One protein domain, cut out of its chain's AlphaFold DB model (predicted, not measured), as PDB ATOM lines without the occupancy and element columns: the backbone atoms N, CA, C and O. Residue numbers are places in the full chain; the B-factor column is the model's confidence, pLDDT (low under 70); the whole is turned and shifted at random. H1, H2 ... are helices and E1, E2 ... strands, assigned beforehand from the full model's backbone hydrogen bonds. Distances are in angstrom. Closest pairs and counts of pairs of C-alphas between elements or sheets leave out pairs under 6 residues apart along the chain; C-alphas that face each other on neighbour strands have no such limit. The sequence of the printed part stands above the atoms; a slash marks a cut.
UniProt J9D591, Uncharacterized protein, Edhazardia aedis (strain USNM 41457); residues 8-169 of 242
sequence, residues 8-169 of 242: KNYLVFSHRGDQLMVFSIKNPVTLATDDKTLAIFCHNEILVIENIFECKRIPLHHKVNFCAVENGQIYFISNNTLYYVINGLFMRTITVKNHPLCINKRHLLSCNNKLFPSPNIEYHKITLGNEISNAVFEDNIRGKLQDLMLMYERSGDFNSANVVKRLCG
ATOM      1  N   LYS A   8      50.865 -16.613  35.479       75.75
ATOM      2  CA  LYS A   8      49.707 -15.802  35.860       75.75
ATOM      3  C   LYS A   8      48.976 -16.474  37.013       75.75
ATOM      4  O   LYS A   8      48.870 -17.698  37.054       75.75
ATOM      5  N   ASN A   9      48.465 -15.663  37.929       77.75
ATOM      6  CA  ASN A   9      47.600 -16.130  39.003       77.75
ATOM      7  C   ASN A   9      46.152 -16.064  38.532       77.75
ATOM      8  O   ASN A   9      45.721 -15.055  37.977       77.75
ATOM      9  N   TYR A  10      45.422 -17.141  38.763       79.75
ATOM     10  CA  TYR A  10      44.014 -17.275  38.437       79.75
ATOM     11  C   TYR A  10      43.226 -17.455  39.718       79.75
ATOM     12  O   TYR A  10      43.632 -18.198  40.612       79.75
ATOM     13  N   LEU A  11      42.097 -16.766  39.775       76.12
ATOM     14  CA  LEU A  11      41.156 -16.795  40.879       76.12
ATOM     15  C   LEU A  11      39.925 -17.575  40.416       76.12
ATOM     16  O   LEU A  11      39.381 -17.288  39.349       76.12
ATOM     17  N   VAL A  12      39.497 -18.553  41.205       76.12
ATOM     18  CA  VAL A  12      38.237 -19.269  40.988       76.12
ATOM     19  C   VAL A  12      37.202 -18.693  41.925       76.12
ATOM     20  O   VAL A  12      37.442 -18.591  43.130       76.12
ATOM     21  N   PHE A  13      36.046 -18.365  41.368       79.19
ATOM     22  CA  PHE A  13      34.918 -17.843  42.116       79.19
ATOM     23  C   PHE A  13      33.737 -18.802  42.030       79.19
ATOM     24  O   PHE A  13      33.534 -19.472  41.017       79.19
ATOM     25  N   SER A  14      32.938 -18.850  43.091       77.88
ATOM     26  CA  SER A  14      31.610 -19.439  43.050       77.88
ATOM     27  C   SER A  14      30.721 -18.611  42.115       77.88
ATOM     28  O   SER A  14      30.965 -17.427  41.880       77.88
ATOM     29  N   HIS A  15      29.621 -19.192  41.634       81.31
ATOM     30  CA  HIS A  15      28.597 -18.442  40.890       81.31
ATOM     31  C   HIS A  15      27.964 -17.298  41.712       81.31
ATOM     32  O   HIS A  15      27.243 -16.474  41.158       81.31
ATOM     33  N   ARG A  16      28.214 -17.251  43.029       89.75
ATOM     34  CA  ARG A  16      27.771 -16.187  43.944       89.75
ATOM     35  C   ARG A  16      28.826 -15.100  44.156       89.75
ATOM     36  O   ARG A  16      28.536 -14.115  44.821       89.75
ATOM     37  N   GLY A  17      30.019 -15.262  43.582       84.88
ATOM     38  CA  GLY A  17      31.130 -14.319  43.706       84.88
ATOM     39  C   GLY A  17      32.102 -14.617  44.851       84.88
ATOM     40  O   GLY A  17      33.042 -13.851  45.049       84.88
ATOM     41  N   ASP A  18      31.928 -15.722  45.582       80.44
ATOM     42  CA  ASP A  18      32.853 -16.106  46.655       80.44
ATOM     43  C   ASP A  18      34.158 -16.625  46.059       80.44
ATOM     44  O   ASP A  18      34.135 -17.486  45.181       80.44
ATOM     45  N   GLN A  19      35.305 -16.167  46.550       82.25
ATOM     46  CA  GLN A  19      36.589 -16.721  46.128       82.25
ATOM     47  C   GLN A  19      36.764 -18.133  46.705       82.25
ATOM     48  O   GLN A  19      36.791 -18.315  47.918       82.25
ATOM     49  N   LEU A  20      36.915 -19.126  45.828       74.56
ATOM     50  CA  LEU A  20      37.065 -20.533  46.200       74.56
ATOM     51  C   LEU A  20      38.534 -20.947  46.293       74.56
ATOM     52  O   LEU A  20      38.941 -21.582  47.262       74.56
ATOM     53  N   MET A  21      39.337 -20.605  45.284       73.56
ATOM     54  CA  MET A  21      40.743 -21.012  45.218       73.56
ATOM     55  C   MET A  21      41.569 -20.080  44.330       73.56
ATOM     56  O   MET A  21      41.033 -19.337  43.504       73.56
ATOM     57  N   VAL A  22      42.890 -20.150  44.492       76.56
ATOM     58  CA  VAL A  22      43.869 -19.446  43.659       76.56
ATOM     59  C   VAL A  22      44.887 -20.451  43.144       76.56
ATOM     60  O   VAL A  22      45.407 -21.247  43.923       76.56
ATOM     61  N   PHE A  23      45.200 -20.401  41.852       76.25
ATOM     62  CA  PHE A  23      46.269 -21.207  41.269       76.25
ATOM     63  C   PHE A  23      47.172 -20.383  40.355       76.25
ATOM     64  O   PHE A  23      46.732 -19.466  39.661       76.25
ATOM     65  N   SER A  24      48.457 -20.728  40.343       78.81
ATOM     66  CA  SER A  24      49.440 -20.141  39.435       78.81
ATOM     67  C   SER A  24      49.619 -21.046  38.223       78.81
ATOM     68  O   SER A  24      50.028 -22.199  38.353       78.81
ATOM     69  N   ILE A  25      49.330 -20.514  37.037       81.81
ATOM     70  CA  ILE A  25      49.446 -21.240  35.772       81.81
ATOM     71  C   ILE A  25      50.438 -20.540  34.870       81.81
ATOM     72  O   ILE A  25      50.436 -19.318  34.707       81.81
ATOM     73  N   LYS A  26      51.291 -21.348  34.255       82.19
ATOM     74  CA  LYS A  26      52.313 -20.901  33.326       82.19
ATOM     75  C   LYS A  26      51.808 -21.016  31.891       82.19
ATOM     76  O   LYS A  26      51.402 -22.088  31.460       82.19
ATOM     77  N   ASN A  27      51.893 -19.916  31.144       85.44
ATOM     78  CA  ASN A  27      51.531 -19.832  29.720       85.44
ATOM     79  C   ASN A  27      50.142 -20.422  29.356       85.44
ATOM     80  O   ASN A  27      50.049 -21.252  28.445       85.44
ATOM     81  N   PRO A  28      49.073 -19.999  30.049       86.62
ATOM     82  CA  PRO A  28      47.694 -20.386  29.747       86.62
ATOM     83  C   PRO A  28      47.266 -19.855  28.370       86.62
ATOM     84  O   PRO A  28      47.592 -18.723  28.006       86.62
ATOM     85  N   VAL A  29      46.527 -20.667  27.615       90.19
ATOM     86  CA  VAL A  29      46.034 -20.350  26.264       90.19
ATOM     87  C   VAL A  29      44.515 -20.229  26.263       90.19
ATOM     88  O   VAL A  29      43.979 -19.221  25.815       90.19
ATOM     89  N   THR A  30      43.824 -21.245  26.777       92.12
ATOM     90  CA  THR A  30      42.359 -21.288  26.848       92.12
ATOM     91  C   THR A  30      41.916 -22.201  27.990       92.12
ATOM     92  O   THR A  30      42.730 -22.930  28.559       92.12
ATOM     93  N   LEU A  31      40.636 -22.161  28.344       93.19
ATOM     94  CA  LEU A  31      40.040 -23.035  29.347       93.19
ATOM     95  C   LEU A  31      38.663 -23.512  28.889       93.19
ATOM     96  O   LEU A  31      37.983 -22.833  28.123       93.19
ATOM     97  N   ALA A  32      38.261 -24.672  29.386       93.94
ATOM     98  CA  ALA A  32      36.918 -25.207  29.258       93.94
ATOM     99  C   ALA A  32      36.515 -25.839  30.591       93.94
ATOM    100  O   ALA A  32      37.360 -26.349  31.324       93.94
ATOM    101  N   THR A  33      35.231 -25.791  30.914       91.12
ATOM    102  CA  THR A  33      34.714 -26.309  32.178       91.12
ATOM    103  C   THR A  33      33.367 -26.962  31.952       91.12
ATOM    104  O   THR A  33      32.609 -26.529  31.083       91.12
ATOM    105  N   ASP A  34      33.074 -27.970  32.758       89.75
ATOM    106  CA  ASP A  34      31.713 -28.395  33.052       89.75
ATOM    107  C   ASP A  34      31.443 -28.248  34.561       89.75
ATOM    108  O   ASP A  34      32.173 -27.531  35.252       89.75
ATOM    109  N   ASP A  35      30.394 -28.896  35.068       84.25
ATOM    110  CA  ASP A  35      29.991 -28.822  36.475       84.25
ATOM    111  C   ASP A  35      31.070 -29.300  37.469       84.25
ATOM    112  O   ASP A  35      31.055 -28.875  38.626       84.25
ATOM    113  N   LYS A  36      31.970 -30.214  37.071       84.81
ATOM    114  CA  LYS A  36      32.920 -30.883  37.989       84.81
ATOM    115  C   LYS A  36      34.375 -30.853  37.536       84.81
ATOM    116  O   LYS A  36      35.265 -31.095  38.358       84.81
ATOM    117  N   THR A  37      34.607 -30.569  36.265       88.06
ATOM    118  CA  THR A  37      35.902 -30.665  35.611       88.06
ATOM    119  C   THR A  37      36.248 -29.328  34.977       88.06
ATOM    120  O   THR A  37      35.544 -28.828  34.101       88.06
ATOM    121  N   LEU A  38      37.387 -28.775  35.383       88.75
ATOM    122  CA  LEU A  38      38.008 -27.606  34.776       88.75
ATOM    123  C   LEU A  38      39.263 -28.051  34.022       88.75
ATOM    124  O   LEU A  38      40.226 -28.520  34.623       88.75
ATOM    125  N   ALA A  39      39.261 -27.886  32.703       92.00
ATOM    126  CA  ALA A  39      40.396 -28.169  31.835       92.00
ATOM    127  C   ALA A  39      41.035 -26.859  31.364       92.00
ATOM    128  O   ALA A  39      40.412 -26.057  30.668       92.00
ATOM    129  N   ILE A  40      42.297 -26.643  31.721       91.06
ATOM    130  CA  ILE A  40      43.053 -25.444  31.364       91.06
ATOM    131  C   ILE A  40      44.159 -25.845  30.403       91.06
ATOM    132  O   ILE A  40      45.051 -26.617  30.744       91.06
ATOM    133  N   PHE A  41      44.097 -25.312  29.190       92.38
ATOM    134  CA  PHE A  41      45.048 -25.593  28.130       92.38
ATOM    135  C   PHE A  41      46.168 -24.564  28.187       92.38
ATOM    136  O   PHE A  41      45.958 -23.369  27.960       92.38
ATOM    137  N   CYS A  42      47.366 -25.039  28.484       88.00
ATOM    138  CA  CYS A  42      48.607 -24.284  28.454       88.00
ATOM    139  C   CYS A  42      49.369 -24.608  27.164       88.00
ATOM    140  O   CYS A  42      49.032 -25.541  26.442       88.00
ATOM    141  N   HIS A  43      50.438 -23.864  26.877       83.69
ATOM    142  CA  HIS A  43      51.232 -24.081  25.658       83.69
ATOM    143  C   HIS A  43      51.747 -25.525  25.482       83.69
ATOM    144  O   HIS A  43      51.846 -25.987  24.351       83.69
ATOM    145  N   ASN A  44      52.072 -26.215  26.584       80.06
ATOM    146  CA  ASN A  44      52.727 -27.532  26.568       80.06
ATOM    147  C   ASN A  44      51.995 -28.607  27.390       80.06
ATOM    148  O   ASN A  44      52.492 -29.725  27.509       80.06
ATOM    149  N   GLU A  45      50.877 -28.271  28.032       83.62
ATOM    150  CA  GLU A  45      50.150 -29.198  28.903       83.62
ATOM    151  C   GLU A  45      48.679 -28.806  29.046       83.62
ATOM    152  O   GLU A  45      48.311 -27.651  28.835       83.62
ATOM    153  N   ILE A  46      47.849 -29.766  29.435       87.88
ATOM    154  CA  ILE A  46      46.492 -29.563  29.929       87.88
ATOM    155  C   ILE A  46      46.527 -29.803  31.435       87.88
ATOM    156  O   ILE A  46      46.964 -30.861  31.890       87.88
ATOM    157  N   LEU A  47      46.055 -28.828  32.203       87.81
ATOM    158  CA  LEU A  47      45.784 -28.983  33.624       87.81
ATOM    159  C   LEU A  47      44.317 -29.366  33.775       87.81
ATOM    160  O   LEU A  47      43.438 -28.608  33.374       87.81
ATOM    161  N   VAL A  48      44.060 -30.541  34.331       88.31
ATOM    162  CA  VAL A  48      42.712 -31.052  34.572       88.31
ATOM    163  C   VAL A  48      42.464 -31.019  36.066       88.31
ATOM    164  O   VAL A  48      43.139 -31.718  36.818       88.31
ATOM    165  N   ILE A  49      41.520 -30.185  36.483       83.81
ATOM    166  CA  ILE A  49      41.110 -30.045  37.873       83.81
ATOM    167  C   ILE A  49      39.746 -30.708  38.022       83.81
ATOM    168  O   ILE A  49      38.761 -30.230  37.458       83.81
ATOM    169  N   GLU A  50      39.694 -31.799  38.778       81.94
ATOM    170  CA  GLU A  50      38.471 -32.544  39.082       81.94
ATOM    171  C   GLU A  50      38.118 -32.347  40.556       81.94
ATOM    172  O   GLU A  50      38.972 -32.469  41.439       81.94
ATOM    173  N   ASN A  51      36.852 -32.020  40.838       68.88
ATOM    174  CA  ASN A  51      36.334 -31.867  42.202       68.88
ATOM    175  C   ASN A  51      37.172 -30.925  43.102       68.88
ATOM    176  O   ASN A  51      37.239 -31.142  44.307       68.88
ATOM    177  N   ILE A  52      37.802 -29.882  42.536       63.34
ATOM    178  CA  ILE A  52      38.573 -28.813  43.221       63.34
ATOM    179  C   ILE A  52      39.887 -29.278  43.898       63.34
ATOM    180  O   ILE A  52      40.801 -28.468  44.055       63.34
ATOM    181  N   PHE A  53      40.038 -30.559  44.244       61.94
ATOM    182  CA  PHE A  53      41.178 -31.070  45.023       61.94
ATOM    183  C   PHE A  53      42.198 -31.877  44.216       61.94
ATOM    184  O   PHE A  53      43.335 -32.028  44.661       61.94
ATOM    185  N   GLU A  54      41.828 -32.389  43.044       69.88
ATOM    186  CA  GLU A  54      42.715 -33.220  42.232       69.88
ATOM    187  C   GLU A  54      43.134 -32.468  40.970       69.88
ATOM    188  O   GLU A  54      42.289 -32.029  40.196       69.88
ATOM    189  N   CYS A  55      44.445 -32.306  40.766       77.88
ATOM    190  CA  CYS A  55      45.013 -31.656  39.586       77.88
ATOM    191  C   CYS A  55      45.912 -32.639  38.834       77.88
ATOM    192  O   CYS A  55      46.979 -33.020  39.321       77.88
ATOM    193  N   LYS A  56      45.492 -33.034  37.632       81.94
ATOM    194  CA  LYS A  56      46.253 -33.889  36.713       81.94
ATOM    195  C   LYS A  56      46.887 -33.030  35.628       81.94
ATOM    196  O   LYS A  56      46.265 -32.099  35.121       81.94
ATOM    197  N   ARG A  57      48.123 -33.353  35.248       79.69
ATOM    198  CA  ARG A  57      48.843 -32.676  34.161       79.69
ATOM    199  C   ARG A  57      49.025 -33.630  32.996       79.69
ATOM    200  O   ARG A  57      49.573 -34.712  33.176       79.69
ATOM    201  N   ILE A  58      48.580 -33.221  31.816       81.62
ATOM    202  CA  ILE A  58      48.632 -34.034  30.600       81.62
ATOM    203  C   ILE A  58      49.496 -33.294  29.577       81.62
ATOM    204  O   ILE A  58      49.114 -32.197  29.173       81.62
ATOM    205  N   PRO A  59      50.656 -33.829  29.158       76.81
ATOM    206  CA  PRO A  59      51.504 -33.173  28.164       76.81
ATOM    207  C   PRO A  59      50.753 -32.929  26.854       76.81
ATOM    208  O   PRO A  59      50.110 -33.830  26.331       76.81
ATOM    209  N   LEU A  60      50.850 -31.716  26.314       80.06
ATOM    210  CA  LEU A  60      50.161 -31.281  25.102       80.06
ATOM    211  C   LEU A  60      51.186 -30.780  24.086       80.06
ATOM    212  O   LEU A  60      51.932 -29.839  24.348       80.06
ATOM    213  N   HIS A  61      51.202 -31.393  22.906       75.62
ATOM    214  CA  HIS A  61      52.091 -31.010  21.800       75.62
ATOM    215  C   HIS A  61      51.358 -30.296  20.658       75.62
ATOM    216  O   HIS A  61      51.941 -30.001  19.617       75.62
ATOM    217  N   HIS A  62      50.078 -29.997  20.864       74.69
ATOM    218  CA  HIS A  62      49.176 -29.482  19.850       74.69
ATOM    219  C   HIS A  62      48.766 -28.040  20.146       74.69
ATOM    220  O   HIS A  62      48.475 -27.680  21.286       74.69
ATOM    221  N   LYS A  63      48.676 -27.215  19.096       85.06
ATOM    222  CA  LYS A  63      48.079 -25.883  19.207       85.06
ATOM    223  C   LYS A  63      46.557 -26.018  19.229       85.06
ATOM    224  O   LYS A  63      45.956 -26.497  18.270       85.06
ATOM    225  N   VAL A  64      45.946 -25.568  20.316       89.50
ATOM    226  CA  VAL A  64      44.502 -25.694  20.542       89.50
ATOM    227  C   VAL A  64      43.771 -24.493  19.956       89.50
ATOM    228  O   VAL A  64      44.051 -23.354  20.321       89.50
ATOM    229  N   ASN A  65      42.823 -24.764  19.059       90.31
ATOM    230  CA  ASN A  65      41.965 -23.755  18.431       90.31
ATOM    231  C   ASN A  65      40.562 -23.704  19.057       90.31
ATOM    232  O   ASN A  65      39.873 -22.697  18.941       90.31
ATOM    233  N   PHE A  66      40.133 -24.794  19.694       94.31
ATOM    234  CA  PHE A  66      38.853 -24.917  20.389       94.31
ATOM    235  C   PHE A  66      38.979 -25.982  21.476       94.31
ATOM    236  O   PHE A  66      39.678 -26.975  21.276       94.31
ATOM    237  N   CYS A  67      38.293 -25.793  22.598       95.75
ATOM    238  CA  CYS A  67      38.245 -26.748  23.697       95.75
ATOM    239  C   CYS A  67      36.839 -26.817  24.291       95.75
ATOM    240  O   CYS A  67      36.145 -25.805  24.365       95.75
ATOM    241  N   ALA A  68      36.446 -28.001  24.749       95.88
ATOM    242  CA  ALA A  68      35.192 -28.222  25.453       95.88
ATOM    243  C   ALA A  68      35.359 -29.332  26.496       95.88
ATOM    244  O   ALA A  68      36.196 -30.221  26.342       95.88
ATOM    245  N   VAL A  69      34.539 -29.280  27.541       94.06
ATOM    246  CA  VAL A  69      34.377 -30.369  28.505       94.06
ATOM    247  C   VAL A  69      32.903 -30.740  28.515       94.06
ATOM    248  O   VAL A  69      32.049 -29.860  28.595       94.06
ATOM    249  N   GLU A  70      32.602 -32.028  28.382       91.69
ATOM    250  CA  GLU A  70      31.236 -32.541  28.445       91.69
ATOM    251  C   GLU A  70      31.209 -33.812  29.300       91.69
ATOM    252  O   GLU A  70      31.808 -34.819  28.928       91.69
ATOM    253  N   ASN A  71      30.495 -33.798  30.429       89.06
ATOM    254  CA  ASN A  71      30.376 -34.946  31.340       89.06
ATOM    255  C   ASN A  71      31.744 -35.506  31.792       89.06
ATOM    256  O   ASN A  71      31.969 -36.716  31.766       89.06
ATOM    257  N   GLY A  72      32.679 -34.625  32.144       87.94
ATOM    258  CA  GLY A  72      34.059 -34.932  32.523       87.94
ATOM    259  C   GLY A  72      34.980 -35.269  31.349       87.94
ATOM    260  O   GLY A  72      36.198 -35.295  31.508       87.94
ATOM    261  N   GLN A  73      34.436 -35.488  30.150       90.00
ATOM    262  CA  GLN A  73      35.218 -35.804  28.964       90.00
ATOM    263  C   GLN A  73      35.775 -34.523  28.342       90.00
ATOM    264  O   GLN A  73      35.033 -33.620  27.958       90.00
ATOM    265  N   ILE A  74      37.098 -34.461  28.204       92.06
ATOM    266  CA  ILE A  74      37.790 -33.319  27.601       92.06
ATOM    267  C   ILE A  74      37.903 -33.532  26.097       92.06
ATOM    268  O   ILE A  74      38.322 -34.604  25.649       92.06
ATOM    269  N   TYR A  75      37.589 -32.482  25.346       93.69
ATOM    270  CA  TYR A  75      37.700 -32.398  23.900       93.69
ATOM    271  C   TYR A  75      38.501 -31.167  23.492       93.69
ATOM    272  O   TYR A  75      38.393 -30.101  24.105       93.69
ATOM    273  N   PHE A  76      39.259 -31.277  22.408       93.75
ATOM    274  CA  PHE A  76      39.926 -30.128  21.807       93.75
ATOM    275  C   PHE A  76      40.110 -30.301  20.306       93.75
ATOM    276  O   PHE A  76      40.188 -31.417  19.800       93.75
ATOM    277  N   ILE A  77      40.191 -29.186  19.584       91.75
ATOM    278  CA  ILE A  77      40.510 -29.178  18.158       91.75
ATOM    279  C   ILE A  77      41.898 -28.594  17.960       91.75
ATOM    280  O   ILE A  77      42.183 -27.468  18.377       91.75
ATOM    281  N   SER A  78      42.731 -29.354  17.262       89.12
ATOM    282  CA  SER A  78      44.041 -28.938  16.775       89.12
ATOM    283  C   SER A  78      44.138 -29.291  15.301       89.12
ATOM    284  O   SER A  78      43.721 -30.375  14.905       89.12
ATOM    285  N   ASN A  79      44.674 -28.386  14.479       86.88
ATOM    286  CA  ASN A  79      44.849 -28.606  13.037       86.88
ATOM    287  C   ASN A  79      43.585 -29.172  12.358       86.88
ATOM    288  O   ASN A  79      43.645 -30.157  11.624       86.88
ATOM    289  N   ASN A  80      42.425 -28.570  12.646       87.00
ATOM    290  CA  ASN A  80      41.116 -28.980  12.124       87.00
ATOM    291  C   ASN A  80      40.719 -30.424  12.462       87.00
ATOM    292  O   ASN A  80      39.847 -30.983  11.815       87.00
ATOM    293  N   THR A  81      41.335 -31.044  13.460       85.88
ATOM    294  CA  THR A  81      41.014 -32.398  13.904       85.88
ATOM    295  C   THR A  81      40.513 -32.341  15.336       85.88
ATOM    296  O   THR A  81      41.143 -31.713  16.187       85.88
ATOM    297  N   LEU A  82      39.361 -32.964  15.593       87.94
ATOM    298  CA  LEU A  82      38.803 -33.110  16.929       87.94
ATOM    299  C   LEU A  82      39.460 -34.298  17.636       87.94
ATOM    300  O   LEU A  82      39.458 -35.424  17.127       87.94
ATOM    301  N   TYR A  83      39.950 -34.039  18.841       88.00
ATOM    302  CA  TYR A  83      40.494 -35.024  19.759       88.00
ATOM    303  C   TYR A  83      39.655 -35.073  21.036       88.00
ATOM    304  O   TYR A  83      39.065 -34.067  21.439       88.00
ATOM    305  N   TYR A  84      39.642 -36.226  21.698       88.38
ATOM    306  CA  TYR A  84      39.214 -36.355  23.090       88.38
ATOM    307  C   TYR A  84      40.298 -37.037  23.921       88.38
ATOM    308  O   TYR A  84      41.151 -37.745  23.387       88.38
ATOM    309  N   VAL A  85      40.286 -36.790  25.228       82.81
ATOM    310  CA  VAL A  85      41.315 -37.274  26.154       82.81
ATOM    311  C   VAL A  85      40.822 -38.496  26.924       82.81
ATOM    312  O   VAL A  85      39.870 -38.384  27.686       82.81
ATOM    313  N   ILE A  86      41.481 -39.646  26.803       79.06
ATOM    314  CA  ILE A  86      41.170 -40.839  27.606       79.06
ATOM    315  C   ILE A  86      42.414 -41.305  28.354       79.06
ATOM    316  O   ILE A  86      43.438 -41.569  27.738       79.06
ATOM    317  N   ASN A  87      42.359 -41.376  29.687       69.81
ATOM    318  CA  ASN A  87      43.493 -41.798  30.525       69.81
ATOM    319  C   ASN A  87      44.824 -41.085  30.184       69.81
ATOM    320  O   ASN A  87      45.890 -41.693  30.206       69.81
ATOM    321  N   GLY A  88      44.766 -39.796  29.826       68.38
ATOM    322  CA  GLY A  88      45.941 -39.010  29.424       68.38
ATOM    323  C   GLY A  88      46.395 -39.186  27.967       68.38
ATOM    324  O   GLY A  88      47.351 -38.530  27.564       68.38
ATOM    325  N   LEU A  89      45.716 -40.018  27.175       68.19
ATOM    326  CA  LEU A  89      45.965 -40.221  25.746       68.19
ATOM    327  C   LEU A  89      45.030 -39.367  24.888       68.19
ATOM    328  O   LEU A  89      43.866 -39.160  25.239       68.19
ATOM    329  N   PHE A  90      45.525 -38.906  23.738       76.56
ATOM    330  CA  PHE A  90      44.751 -38.128  22.774       76.56
ATOM    331  C   PHE A  90      44.211 -39.020  21.663       76.56
ATOM    332  O   PHE A  90      44.958 -39.578  20.861       76.56
ATOM    333  N   MET A  91      42.890 -39.122  21.598       77.50
ATOM    334  CA  MET A  91      42.197 -39.945  20.622       77.50
ATOM    335  C   MET A  91      41.609 -39.071  19.531       77.50
ATOM    336  O   MET A  91      40.816 -38.168  19.806       77.50
ATOM    337  N   ARG A  92      41.975 -39.361  18.286       79.31
ATOM    338  CA  ARG A  92      41.446 -38.674  17.113       79.31
ATOM    339  C   ARG A  92      40.019 -39.135  16.819       79.31
ATOM    340  O   ARG A  92      39.707 -40.313  16.956       79.31
ATOM    341  N   THR A  93      39.158 -38.210  16.394       77.88
ATOM    342  CA  THR A  93      37.762 -38.524  16.035       77.88
ATOM    343  C   THR A  93      37.443 -38.140  14.601       77.88
ATOM    344  O   THR A  93      37.374 -38.998  13.729       77.88
ATOM    345  N   ILE A  94      37.253 -36.850  14.343       81.88
ATOM    346  CA  ILE A  94      36.758 -36.331  13.071       81.88
ATOM    347  C   ILE A  94      37.559 -35.109  12.638       81.88
ATOM    348  O   ILE A  94      38.057 -34.340  13.464       81.88
ATOM    349  N   THR A  95      37.645 -34.901  11.328       87.12
ATOM    350  CA  THR A  95      38.177 -33.662  10.756       87.12
ATOM    351  C   THR A  95      37.056 -32.629  10.659       87.12
ATOM    352  O   THR A  95      36.049 -32.843   9.987       87.12
ATOM    353  N   VAL A  96      37.246 -31.490  11.315       86.56
ATOM    354  CA  VAL A  96      36.311 -30.373  11.413       86.56
ATOM    355  C   VAL A  96      36.661 -29.331  10.354       86.56
ATOM    356  O   VAL A  96      37.681 -28.654  10.444       86.56
ATOM    357  N   LYS A  97      35.821 -29.205   9.323       86.62
ATOM    358  CA  LYS A  97      36.041 -28.239   8.227       86.62
ATOM    359  C   LYS A  97      35.581 -26.822   8.573       86.62
ATOM    360  O   LYS A  97      36.114 -25.856   8.038       86.62
ATOM    361  N   ASN A  98      34.583 -26.723   9.445       88.94
ATOM    362  CA  ASN A  98      33.907 -25.486   9.820       88.94
ATOM    363  C   ASN A  98      34.336 -25.002  11.209       88.94
ATOM    364  O   ASN A  98      35.051 -25.693  11.930       88.94
ATOM    365  N   HIS A  99      33.919 -23.799  11.595       90.44
ATOM    366  CA  HIS A  99      34.286 -23.247  12.892       90.44
ATOM    367  C   HIS A  99      33.498 -23.943  14.011       90.44
ATOM    368  O   HIS A  99      32.267 -23.960  13.954       90.44
ATOM    369  N   PRO A 100      34.166 -24.562  14.999       92.62
ATOM    370  CA  PRO A 100      33.489 -25.255  16.090       92.62
ATOM    371  C   PRO A 100      32.773 -24.271  17.019       92.62
ATOM    372  O   PRO A 100      33.330 -23.238  17.383       92.62
ATOM    373  N   LEU A 101      31.552 -24.621  17.420       91.62
ATOM    374  CA  LEU A 101      30.719 -23.821  18.318       91.62
ATOM    375  C   LEU A 101      30.670 -24.419  19.720       91.62
ATOM    376  O   LEU A 101      31.006 -23.760  20.699       91.62
ATOM    377  N   CYS A 102      30.233 -25.670  19.823       92.62
ATOM    378  CA  CYS A 102      30.108 -26.370  21.092       92.62
ATOM    379  C   CYS A 102      30.081 -27.883  20.878       92.62
ATOM    380  O   CYS A 102      29.890 -28.374  19.762       92.62
ATOM    381  N   ILE A 103      30.258 -28.613  21.975       93.31
ATOM    382  CA  ILE A 103      30.008 -30.048  22.037       93.31
ATOM    383  C   ILE A 103      28.830 -30.273  22.978       93.31
ATOM    384  O   ILE A 103      28.780 -29.693  24.060       93.31
ATOM    385  N   ASN A 104      27.863 -31.070  22.537       88.94
ATOM    386  CA  ASN A 104      26.670 -31.388  23.310       88.94
ATOM    387  C   ASN A 104      26.195 -32.805  22.990       88.94
ATOM    388  O   ASN A 104      25.951 -33.128  21.827       88.94
ATOM    389  N   LYS A 105      26.030 -33.650  24.009       87.31
ATOM    390  CA  LYS A 105      25.607 -35.050  23.887       87.31
ATOM    391  C   LYS A 105      26.416 -35.797  22.834       87.31
ATOM    392  O   LYS A 105      25.833 -36.460  21.974       87.31
ATOM    393  N   ARG A 106      27.746 -35.653  22.855       83.19
ATOM    394  CA  ARG A 106      28.662 -36.236  21.853       83.19
ATOM    395  C   ARG A 106      28.395 -35.788  20.412       83.19
ATOM    396  O   ARG A 106      28.689 -36.518  19.469       83.19
ATOM    397  N   HIS A 107      27.837 -34.600  20.218       87.56
ATOM    398  CA  HIS A 107      27.751 -33.965  18.908       87.56
ATOM    399  C   HIS A 107      28.603 -32.709  18.915       87.56
ATOM    400  O   HIS A 107      28.429 -31.851  19.775       87.56
ATOM    401  N   LEU A 108      29.497 -32.594  17.938       91.38
ATOM    402  CA  LEU A 108      30.161 -31.338  17.638       91.38
ATOM    403  C   LEU A 108      29.236 -30.511  16.745       91.38
ATOM    404  O   LEU A 108      28.899 -30.929  15.634       91.38
ATOM    405  N   LEU A 109      28.863 -29.328  17.224       91.19
ATOM    406  CA  LEU A 109      28.201 -28.316  16.415       91.19
ATOM    407  C   LEU A 109      29.269 -27.402  15.822       91.19
ATOM    408  O   LEU A 109      30.158 -26.924  16.529       91.19
ATOM    409  N   SER A 110      29.172 -27.144  14.524       91.12
ATOM    410  CA  SER A 110      30.069 -26.228  13.817       91.12
ATOM    411  C   SER A 110      29.296 -25.371  12.830       91.12
ATOM    412  O   SER A 110      28.210 -25.752  12.401       91.12
ATOM    413  N   CYS A 111      29.831 -24.210  12.471       89.12
ATOM    414  CA  CYS A 111      29.201 -23.331  11.499       89.12
ATOM    415  C   CYS A 111      30.209 -22.696  10.544       89.12
ATOM    416  O   CYS A 111      31.417 -22.661  10.783       89.12
ATOM    417  N   ASN A 112      29.700 -22.165   9.439       85.62
ATOM    418  CA  ASN A 112      30.497 -21.321   8.563       85.62
ATOM    419  C   ASN A 112      30.853 -19.988   9.258       85.62
ATOM    420  O   ASN A 112      30.117 -19.487  10.103       85.62
ATOM    421  N   ASN A 113      31.968 -19.369   8.859       79.62
ATOM    422  CA  ASN A 113      32.457 -18.099   9.427       79.62
ATOM    423  C   ASN A 113      31.646 -16.854   9.011       79.62
ATOM    424  O   ASN A 113      32.154 -15.734   9.058       79.62
ATOM    425  N   LYS A 114      30.406 -17.018   8.544       80.12
ATOM    426  CA  LYS A 114      29.565 -15.903   8.099       80.12
ATOM    427  C   LYS A 114      28.558 -15.563   9.188       80.12
ATOM    428  O   LYS A 114      27.786 -16.416   9.596       80.12
ATOM    429  N   LEU A 115      28.548 -14.302   9.618       76.44
ATOM    430  CA  LEU A 115      27.532 -13.793  10.544       76.44
ATOM    431  C   LEU A 115      26.210 -13.477   9.828       76.44
ATOM    432  O   LEU A 115      25.150 -13.575  10.438       76.44
ATOM    433  N   PHE A 116      26.273 -13.120   8.538       74.88
ATOM    434  CA  PHE A 116      25.104 -12.800   7.718       74.88
ATOM    435  C   PHE A 116      25.247 -13.365   6.289       74.88
ATOM    436  O   PHE A 116      26.324 -13.231   5.695       74.88
ATOM    437  N   PRO A 117      24.188 -13.973   5.710       81.62
ATOM    438  CA  PRO A 117      22.924 -14.361   6.361       81.62
ATOM    439  C   PRO A 117      23.159 -15.395   7.479       81.62
ATOM    440  O   PRO A 117      24.300 -15.808   7.680       81.62
ATOM    441  N   SER A 118      22.102 -15.771   8.213       84.06
ATOM    442  CA  SER A 118      22.205 -16.700   9.352       84.06
ATOM    443  C   SER A 118      23.119 -17.890   9.023       84.06
ATOM    444  O   SER A 118      22.914 -18.525   7.981       84.06
ATOM    445  N   PRO A 119      24.117 -18.194   9.871       85.81
ATOM    446  CA  PRO A 119      25.055 -19.270   9.606       85.81
ATOM    447  C   PRO A 119      24.343 -20.620   9.559       85.81
ATOM    448  O   PRO A 119      23.416 -20.885  10.328       85.81
ATOM    449  N   ASN A 120      24.813 -21.492   8.671       86.25
ATOM    450  CA  ASN A 120      24.364 -22.878   8.637       86.25
ATOM    451  C   ASN A 120      25.102 -23.650   9.731       86.25
ATOM    452  O   ASN A 120      26.332 -23.594   9.797       86.25
ATOM    453  N   ILE A 121      24.350 -24.364  10.566       87.38
ATOM    454  CA  ILE A 121      24.893 -25.198  11.639       87.38
ATOM    455  C   ILE A 121      24.961 -26.644  11.150       87.38
ATOM    456  O   ILE A 121      23.956 -27.220  10.736       87.38
ATOM    457  N   GLU A 122      26.146 -27.231  11.233       86.62
ATOM    458  CA  GLU A 122      26.394 -28.642  10.978       86.62
ATOM    459  C   GLU A 122      26.537 -29.412  12.287       86.62
ATOM    460  O   GLU A 122      27.170 -28.942  13.237       86.62
ATOM    461  N   TYR A 123      25.996 -30.629  12.292       89.75
ATOM    462  CA  TYR A 123      26.048 -31.559  13.412       89.75
ATOM    463  C   TYR A 123      26.925 -32.746  13.038       89.75
ATOM    464  O   TYR A 123      26.621 -33.478  12.097       89.75
ATOM    465  N   HIS A 124      27.985 -32.965  13.807       85.25
ATOM    466  CA  HIS A 124      28.888 -34.094  13.619       85.25
ATOM    467  C   HIS A 124      28.802 -35.013  14.831       85.25
ATOM    468  O   HIS A 124      29.124 -34.605  15.947       85.25
ATOM    469  N   LYS A 125      28.357 -36.256  14.627       84.06
ATOM    470  CA  LYS A 125      28.330 -37.263  15.692       84.06
ATOM    471  C   LYS A 125      29.761 -37.683  16.033       84.06
ATOM    472  O   LYS A 125      30.525 -38.057  15.146       84.06
ATOM    473  N   ILE A 126      30.105 -37.640  17.315       83.12
ATOM    474  CA  ILE A 126      31.402 -38.062  17.839       83.12
ATOM    475  C   ILE A 126      31.286 -39.521  18.284       83.12
ATOM    476  O   ILE A 126      30.512 -39.841  19.187       83.12
ATOM    477  N   THR A 127      32.073 -40.398  17.669       72.12
ATOM    478  CA  THR A 127      32.198 -41.800  18.086       72.12
ATOM    479  C   THR A 127      33.371 -41.928  19.052       72.12
ATOM    480  O   THR A 127      34.489 -41.529  18.724       72.12
ATOM    481  N   LEU A 128      33.121 -42.455  20.252       67.50
ATOM    482  CA  LEU A 128      34.160 -42.662  21.262       67.50
ATOM    483  C   LEU A 128      34.783 -44.053  21.131       67.50
ATOM    484  O   LEU A 128      34.111 -45.020  20.786       67.50
ATOM    485  N   GLY A 129      36.057 -44.160  21.495       54.34
ATOM    486  CA  GLY A 129      36.831 -45.399  21.448       54.34
ATOM    487  C   GLY A 129      36.293 -46.497  22.362       54.34
ATOM    488  O   GLY A 129      36.481 -47.657  22.052       54.34
ATOM    489  N   ASN A 130      35.549 -46.168  23.420       48.34
ATOM    490  CA  ASN A 130      34.944 -47.166  24.316       48.34
ATOM    491  C   ASN A 130      33.740 -47.895  23.686       48.34
ATOM    492  O   ASN A 130      33.279 -48.901  24.217       48.34
ATOM    493  N   GLU A 131      33.190 -47.372  22.583       48.28
ATOM    494  CA  GLU A 131      32.184 -48.073  21.765       48.28
ATOM    495  C   GLU A 131      32.838 -49.080  20.800       48.28
ATOM    496  O   GLU A 131      32.162 -49.881  20.157       48.28
ATOM    497  N   ILE A 132      34.166 -49.058  20.732       48.47
ATOM    498  CA  ILE A 132      35.026 -50.055  20.109       48.47
ATOM    499  C   ILE A 132      35.404 -50.994  21.248       48.47
ATOM    500  O   ILE A 132      35.755 -50.527  22.330       48.47
ATOM    501  N   SER A 133      35.243 -52.306  21.076       43.28
ATOM    502  CA  SER A 133      35.409 -53.245  22.190       43.28
ATOM    503  C   SER A 133      36.741 -53.012  22.918       43.28
ATOM    504  O   SER A 133      37.780 -52.879  22.275       43.28
ATOM    505  N   ASN A 134      36.720 -52.979  24.258       38.75
ATOM    506  CA  ASN A 134      37.913 -52.752  25.094       38.75
ATOM    507  C   ASN A 134      39.102 -53.656  24.707       38.75
ATOM    508  O   ASN A 134      40.247 -53.244  24.840       38.75
ATOM    509  N   ALA A 135      38.833 -54.842  24.152       35.31
ATOM    510  CA  ALA A 135      39.847 -55.736  23.593       35.31
ATOM    511  C   ALA A 135      40.614 -55.115  22.404       35.31
ATOM    512  O   ALA A 135      41.837 -55.110  22.386       35.31
ATOM    513  N   VAL A 136      39.909 -54.498  21.451       38.44
ATOM    514  CA  VAL A 136      40.509 -53.830  20.278       38.44
ATOM    515  C   VAL A 136      41.321 -52.599  20.693       38.44
ATOM    516  O   VAL A 136      42.310 -52.250  20.048       38.44
ATOM    517  N   PHE A 137      40.909 -51.938  21.777       41.81
ATOM    518  CA  PHE A 137      41.586 -50.773  22.335       41.81
ATOM    519  C   PHE A 137      42.888 -51.149  23.066       41.81
ATOM    520  O   PHE A 137      43.924 -50.523  22.832       41.81
ATOM    521  N   GLU A 138      42.867 -52.195  23.899       41.06
ATOM    522  CA  GLU A 138      44.048 -52.666  24.634       41.06
ATOM    523  C   GLU A 138      45.113 -53.285  23.716       41.06
ATOM    524  O   GLU A 138      46.300 -53.006  23.898       41.06
ATOM    525  N   ASP A 139      44.715 -54.036  22.686       40.06
ATOM    526  CA  ASP A 139      45.646 -54.674  21.745       40.06
ATOM    527  C   ASP A 139      46.398 -53.651  20.871       40.06
ATOM    528  O   ASP A 139      47.603 -53.777  20.638       40.06
ATOM    529  N   ASN A 140      45.721 -52.579  20.446       42.94
ATOM    530  CA  ASN A 140      46.305 -51.528  19.604       42.94
ATOM    531  C   ASN A 140      47.268 -50.620  20.399       42.94
ATOM    532  O   ASN A 140      48.309 -50.197  19.891       42.94
ATOM    533  N   ILE A 141      46.960 -50.360  21.676       48.31
ATOM    534  CA  ILE A 141      47.845 -49.626  22.595       48.31
ATOM    535  C   ILE A 141      49.053 -50.486  22.987       48.31
ATOM    536  O   ILE A 141      50.178 -49.985  22.992       48.31
ATOM    537  N   ARG A 142      48.854 -51.783  23.257       44.19
ATOM    538  CA  ARG A 142      49.924 -52.710  23.655       44.19
ATOM    539  C   ARG A 142      50.920 -52.987  22.527       44.19
ATOM    540  O   ARG A 142      52.117 -52.951  22.794       44.19
ATOM    541  N   GLY A 143      50.459 -53.200  21.292       44.47
ATOM    542  CA  GLY A 143      51.343 -53.403  20.135       44.47
ATOM    543  C   GLY A 143      52.209 -52.175  19.851       44.47
ATOM    544  O   GLY A 143      53.427 -52.279  19.743       44.47
ATOM    545  N   LYS A 144      51.606 -50.978  19.874       49.75
ATOM    546  CA  LYS A 144      52.346 -49.720  19.716       49.75
ATOM    547  C   LYS A 144      53.318 -49.462  20.873       49.75
ATOM    548  O   LYS A 144      54.428 -48.998  20.627       49.75
ATOM    549  N   LEU A 145      52.948 -49.793  22.115       44.91
ATOM    550  CA  LEU A 145      53.853 -49.747  23.272       44.91
ATOM    551  C   LEU A 145      55.021 -50.736  23.135       44.91
ATOM    552  O   LEU A 145      56.143 -50.366  23.468       44.91
ATOM    553  N   GLN A 146      54.788 -51.949  22.621       45.53
ATOM    554  CA  GLN A 146      55.836 -52.945  22.364       45.53
ATOM    555  C   GLN A 146      56.788 -52.519  21.246       45.53
ATOM    556  O   GLN A 146      57.999 -52.604  21.433       45.53
ATOM    557  N   ASP A 147      56.279 -52.001  20.128       48.81
ATOM    558  CA  ASP A 147      57.108 -51.472  19.037       48.81
ATOM    559  C   ASP A 147      57.971 -50.300  19.511       48.81
ATOM    560  O   ASP A 147      59.148 -50.188  19.161       48.81
ATOM    561  N   LEU A 148      57.409 -49.454  20.376       46.91
ATOM    562  CA  LEU A 148      58.155 -48.405  21.050       46.91
ATOM    563  C   LEU A 148      59.215 -48.980  21.984       46.91
ATOM    564  O   LEU A 148      60.366 -48.580  21.859       46.91
ATOM    565  N   MET A 149      58.884 -49.940  22.854       44.06
ATOM    566  CA  MET A 149      59.856 -50.637  23.715       44.06
ATOM    567  C   MET A 149      60.995 -51.285  22.913       44.06
ATOM    568  O   MET A 149      62.154 -51.131  23.286       44.06
ATOM    569  N   LEU A 150      60.705 -51.902  21.768       49.00
ATOM    570  CA  LEU A 150      61.695 -52.486  20.855       49.00
ATOM    571  C   LEU A 150      62.566 -51.425  20.163       49.00
ATOM    572  O   LEU A 150      63.776 -51.613  20.011       49.00
ATOM    573  N   MET A 151      61.994 -50.287  19.759       45.50
ATOM    574  CA  MET A 151      62.781 -49.137  19.294       45.50
ATOM    575  C   MET A 151      63.643 -48.543  20.424       45.50
ATOM    576  O   MET A 151      64.762 -48.092  20.170       45.50
ATOM    577  N   TYR A 152      63.153 -48.569  21.667       47.22
ATOM    578  CA  TYR A 152      63.857 -48.088  22.857       47.22
ATOM    579  C   TYR A 152      65.054 -48.975  23.223       47.22
ATOM    580  O   TYR A 152      66.147 -48.437  23.399       47.22
ATOM    581  N   GLU A 153      64.906 -50.304  23.227       45.75
ATOM    582  CA  GLU A 153      66.007 -51.259  23.454       45.75
ATOM    583  C   GLU A 153      67.127 -51.127  22.414       45.75
ATOM    584  O   GLU A 153      68.304 -51.278  22.737       45.75
ATOM    585  N   ARG A 154      66.784 -50.776  21.169       46.69
ATOM    586  CA  ARG A 154      67.764 -50.573  20.090       46.69
ATOM    587  C   ARG A 154      68.494 -49.229  20.145       46.69
ATOM    588  O   ARG A 154      69.550 -49.106  19.534       46.69
ATOM    589  N   SER A 155      67.935 -48.223  20.821       46.00
ATOM    590  CA  SER A 155      68.466 -46.848  20.806       46.00
ATOM    591  C   SER A 155      69.315 -46.475  22.025       46.00
ATOM    592  O   SER A 155      70.076 -45.516  21.945       46.00
ATOM    593  N   GLY A 156      69.219 -47.221  23.134       42.50
ATOM    594  CA  GLY A 156      70.083 -47.064  24.315       42.50
ATOM    595  C   GLY A 156      69.942 -45.746  25.094       42.50
ATOM    596  O   GLY A 156      70.687 -45.527  26.046       42.50
ATOM    597  N   ASP A 157      69.006 -44.868  24.725       43.94
ATOM    598  CA  ASP A 157      68.934 -43.498  25.242       43.94
ATOM    599  C   ASP A 157      67.810 -43.354  26.287       43.94
ATOM    600  O   ASP A 157      66.650 -43.061  25.983       43.94
ATOM    601  N   PHE A 158      68.154 -43.610  27.553       40.16
ATOM    602  CA  PHE A 158      67.243 -43.633  28.707       40.16
ATOM    603  C   PHE A 158      66.922 -42.225  29.243       40.16
ATOM    604  O   PHE A 158      67.012 -41.950  30.437       40.16
ATOM    605  N   ASN A 159      66.521 -41.296  28.375       41.84
ATOM    606  CA  ASN A 159      65.976 -40.013  28.822       41.84
ATOM    607  C   ASN A 159      64.448 -40.119  28.947       41.84
ATOM    608  O   ASN A 159      63.702 -39.860  28.000       41.84
ATOM    609  N   SER A 160      63.973 -40.510  30.134       39.50
ATOM    610  CA  SER A 160      62.560 -40.764  30.484       39.50
ATOM    611  C   SER A 160      61.586 -39.640  30.083       39.50
ATOM    612  O   SER A 160      60.440 -39.907  29.719       39.50
ATOM    613  N   ALA A 161      62.046 -38.387  30.037       31.44
ATOM    614  CA  ALA A 161      61.257 -37.241  29.577       31.44
ATOM    615  C   ALA A 161      60.938 -37.263  28.064       31.44
ATOM    616  O   ALA A 161      59.892 -36.764  27.644       31.44
ATOM    617  N   ASN A 162      61.811 -37.847  27.236       36.56
ATOM    618  CA  ASN A 162      61.590 -37.982  25.792       36.56
ATOM    619  C   ASN A 162      60.634 -39.136  25.461       36.56
ATOM    620  O   ASN A 162      59.897 -39.050  24.481       36.56
ATOM    621  N   VAL A 163      60.606 -40.179  26.295       37.81
ATOM    622  CA  VAL A 163      59.707 -41.335  26.153       37.81
ATOM    623  C   VAL A 163      58.254 -40.930  26.419       37.81
ATOM    624  O   VAL A 163      57.377 -41.203  25.601       37.81
ATOM    625  N   VAL A 164      58.009 -40.185  27.504       35.22
ATOM    626  CA  VAL A 164      56.683 -39.628  27.825       35.22
ATOM    627  C   VAL A 164      56.236 -38.625  26.755       35.22
ATOM    628  O   VAL A 164      55.100 -38.692  26.304       35.22
ATOM    629  N   LYS A 165      57.136 -37.764  26.255       35.06
ATOM    630  CA  LYS A 165      56.858 -36.880  25.104       35.06
ATOM    631  C   LYS A 165      56.444 -37.639  23.839       35.06
ATOM    632  O   LYS A 165      55.566 -37.176  23.120       35.06
ATOM    633  N   ARG A 166      57.081 -38.778  23.542       37.62
ATOM    634  CA  ARG A 166      56.743 -39.600  22.368       37.62
ATOM    635  C   ARG A 166      55.398 -40.295  22.539       37.62
ATOM    636  O   ARG A 166      54.609 -40.240  21.609       37.62
ATOM    637  N   LEU A 167      55.108 -40.859  23.714       38.78
ATOM    638  CA  LEU A 167      53.823 -41.506  24.021       38.78
ATOM    639  C   LEU A 167      52.653 -40.509  24.053       38.78
ATOM    640  O   LEU A 167      51.613 -40.770  23.458       38.78
ATOM    641  N   CYS A 168      52.837 -39.331  24.656       34.72
ATOM    642  CA  CYS A 168      51.842 -38.249  24.656       34.72
ATOM    643  C   CYS A 168      51.686 -37.552  23.289       34.72
ATOM    644  O   CYS A 168      50.797 -36.720  23.123       34.72
ATOM    645  N   GLY A 169      52.550 -37.864  22.316       32.22
ATOM    646  CA  GLY A 169      52.464 -37.412  20.925       32.22
ATOM    647  C   GLY A 169      51.969 -38.485  19.948       32.22
ATOM    648  O   GLY A 169      51.964 -38.235  18.744       32.22
TER     649      GLY A 169
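What this domain is: This is residues 8 to 169 of the 242 residues of an uncharacterized protein of Edhazardia aedis (strain USNM 41457) (UniProt J9D591). What shape is this? It is part of a propeller: four antiparallel sheets follow one another as blades in an open arc, with E3, E7 and E11 side by side along the inner side. Past E13 the chain leaves the blades for H1, much of which sticks out, at residues 134 to 136, 138 to 143 and 153 to 155, and H2 follows it. How is it made up and how large is it? The 162 printed residues hold thirteen named strands, E1 to E13, then two named helices; the sheets are E1-E2, E3-E4-E5-E6, E7-E8-E9-E10 and E11-E12-E13, and the class is mixed, helices and strands. It is only just compact, close to loose, with a radius of gyration of the C-alphas of 18.2 A and spans of 57 by 39 by 27 A.

Where its parts are: Where do the strands run? E1 is residues 8 to 13, from C-alpha 8 at (49.707, -15.802, 35.860), and E2 is 19 to 26, 20.7 A long. E3 is 28 to 33, E4 37 to 42, E5 45 to 50, E6 54 to 59, E7 66 to 70, E8 73 to 78 and E9 81 to 86. E10 is 89 to 95, 18.1 A long, E11 99 to 104, E12 107 to 111 and E13 121 to 125. And the helices? H1 is 134 to 155, 31.4 A long, and H2 is 160 to 167, ending at C-alpha 167 (53.823, -41.506, 24.021).

How they stand to each other: How are strands paired? E1 and E2 form a hairpin, with N 10 and O 23 2.8 A apart. E3 to E6, E7 to E10 and E11 to E13 are meanders, each strand the antiparallel neighbour of the one before; N 32 and O 39, N 75 and O 68, and N 101 and O 109 are 2.9, 2.8 and 2.8 A apart. How do the sheets meet? They make a stack of sheets, face to face in turn; the closest C-alphas of E3 and E7 are those of Ala 32 and Ala 68, 5.2 A, and of E7 and E11 those of Ala 68 and Ile 103, 6.5 A. Where are the helices? H1 and H2 are near each other, with 7 pairs of C-alphas within 10 A, and every O i to N i+4 pair in both is within hydrogen-bond range.

The domain as a whole: How far does it reach? The C-alphas of Pro 117 and Gly 156, the two farthest apart, are 60.1 A apart. Is it continuous and confident? The printed part has no cut and no long link; pLDDT is under 70 at residues 51 to 54, 87 to 89 and 128 to 169.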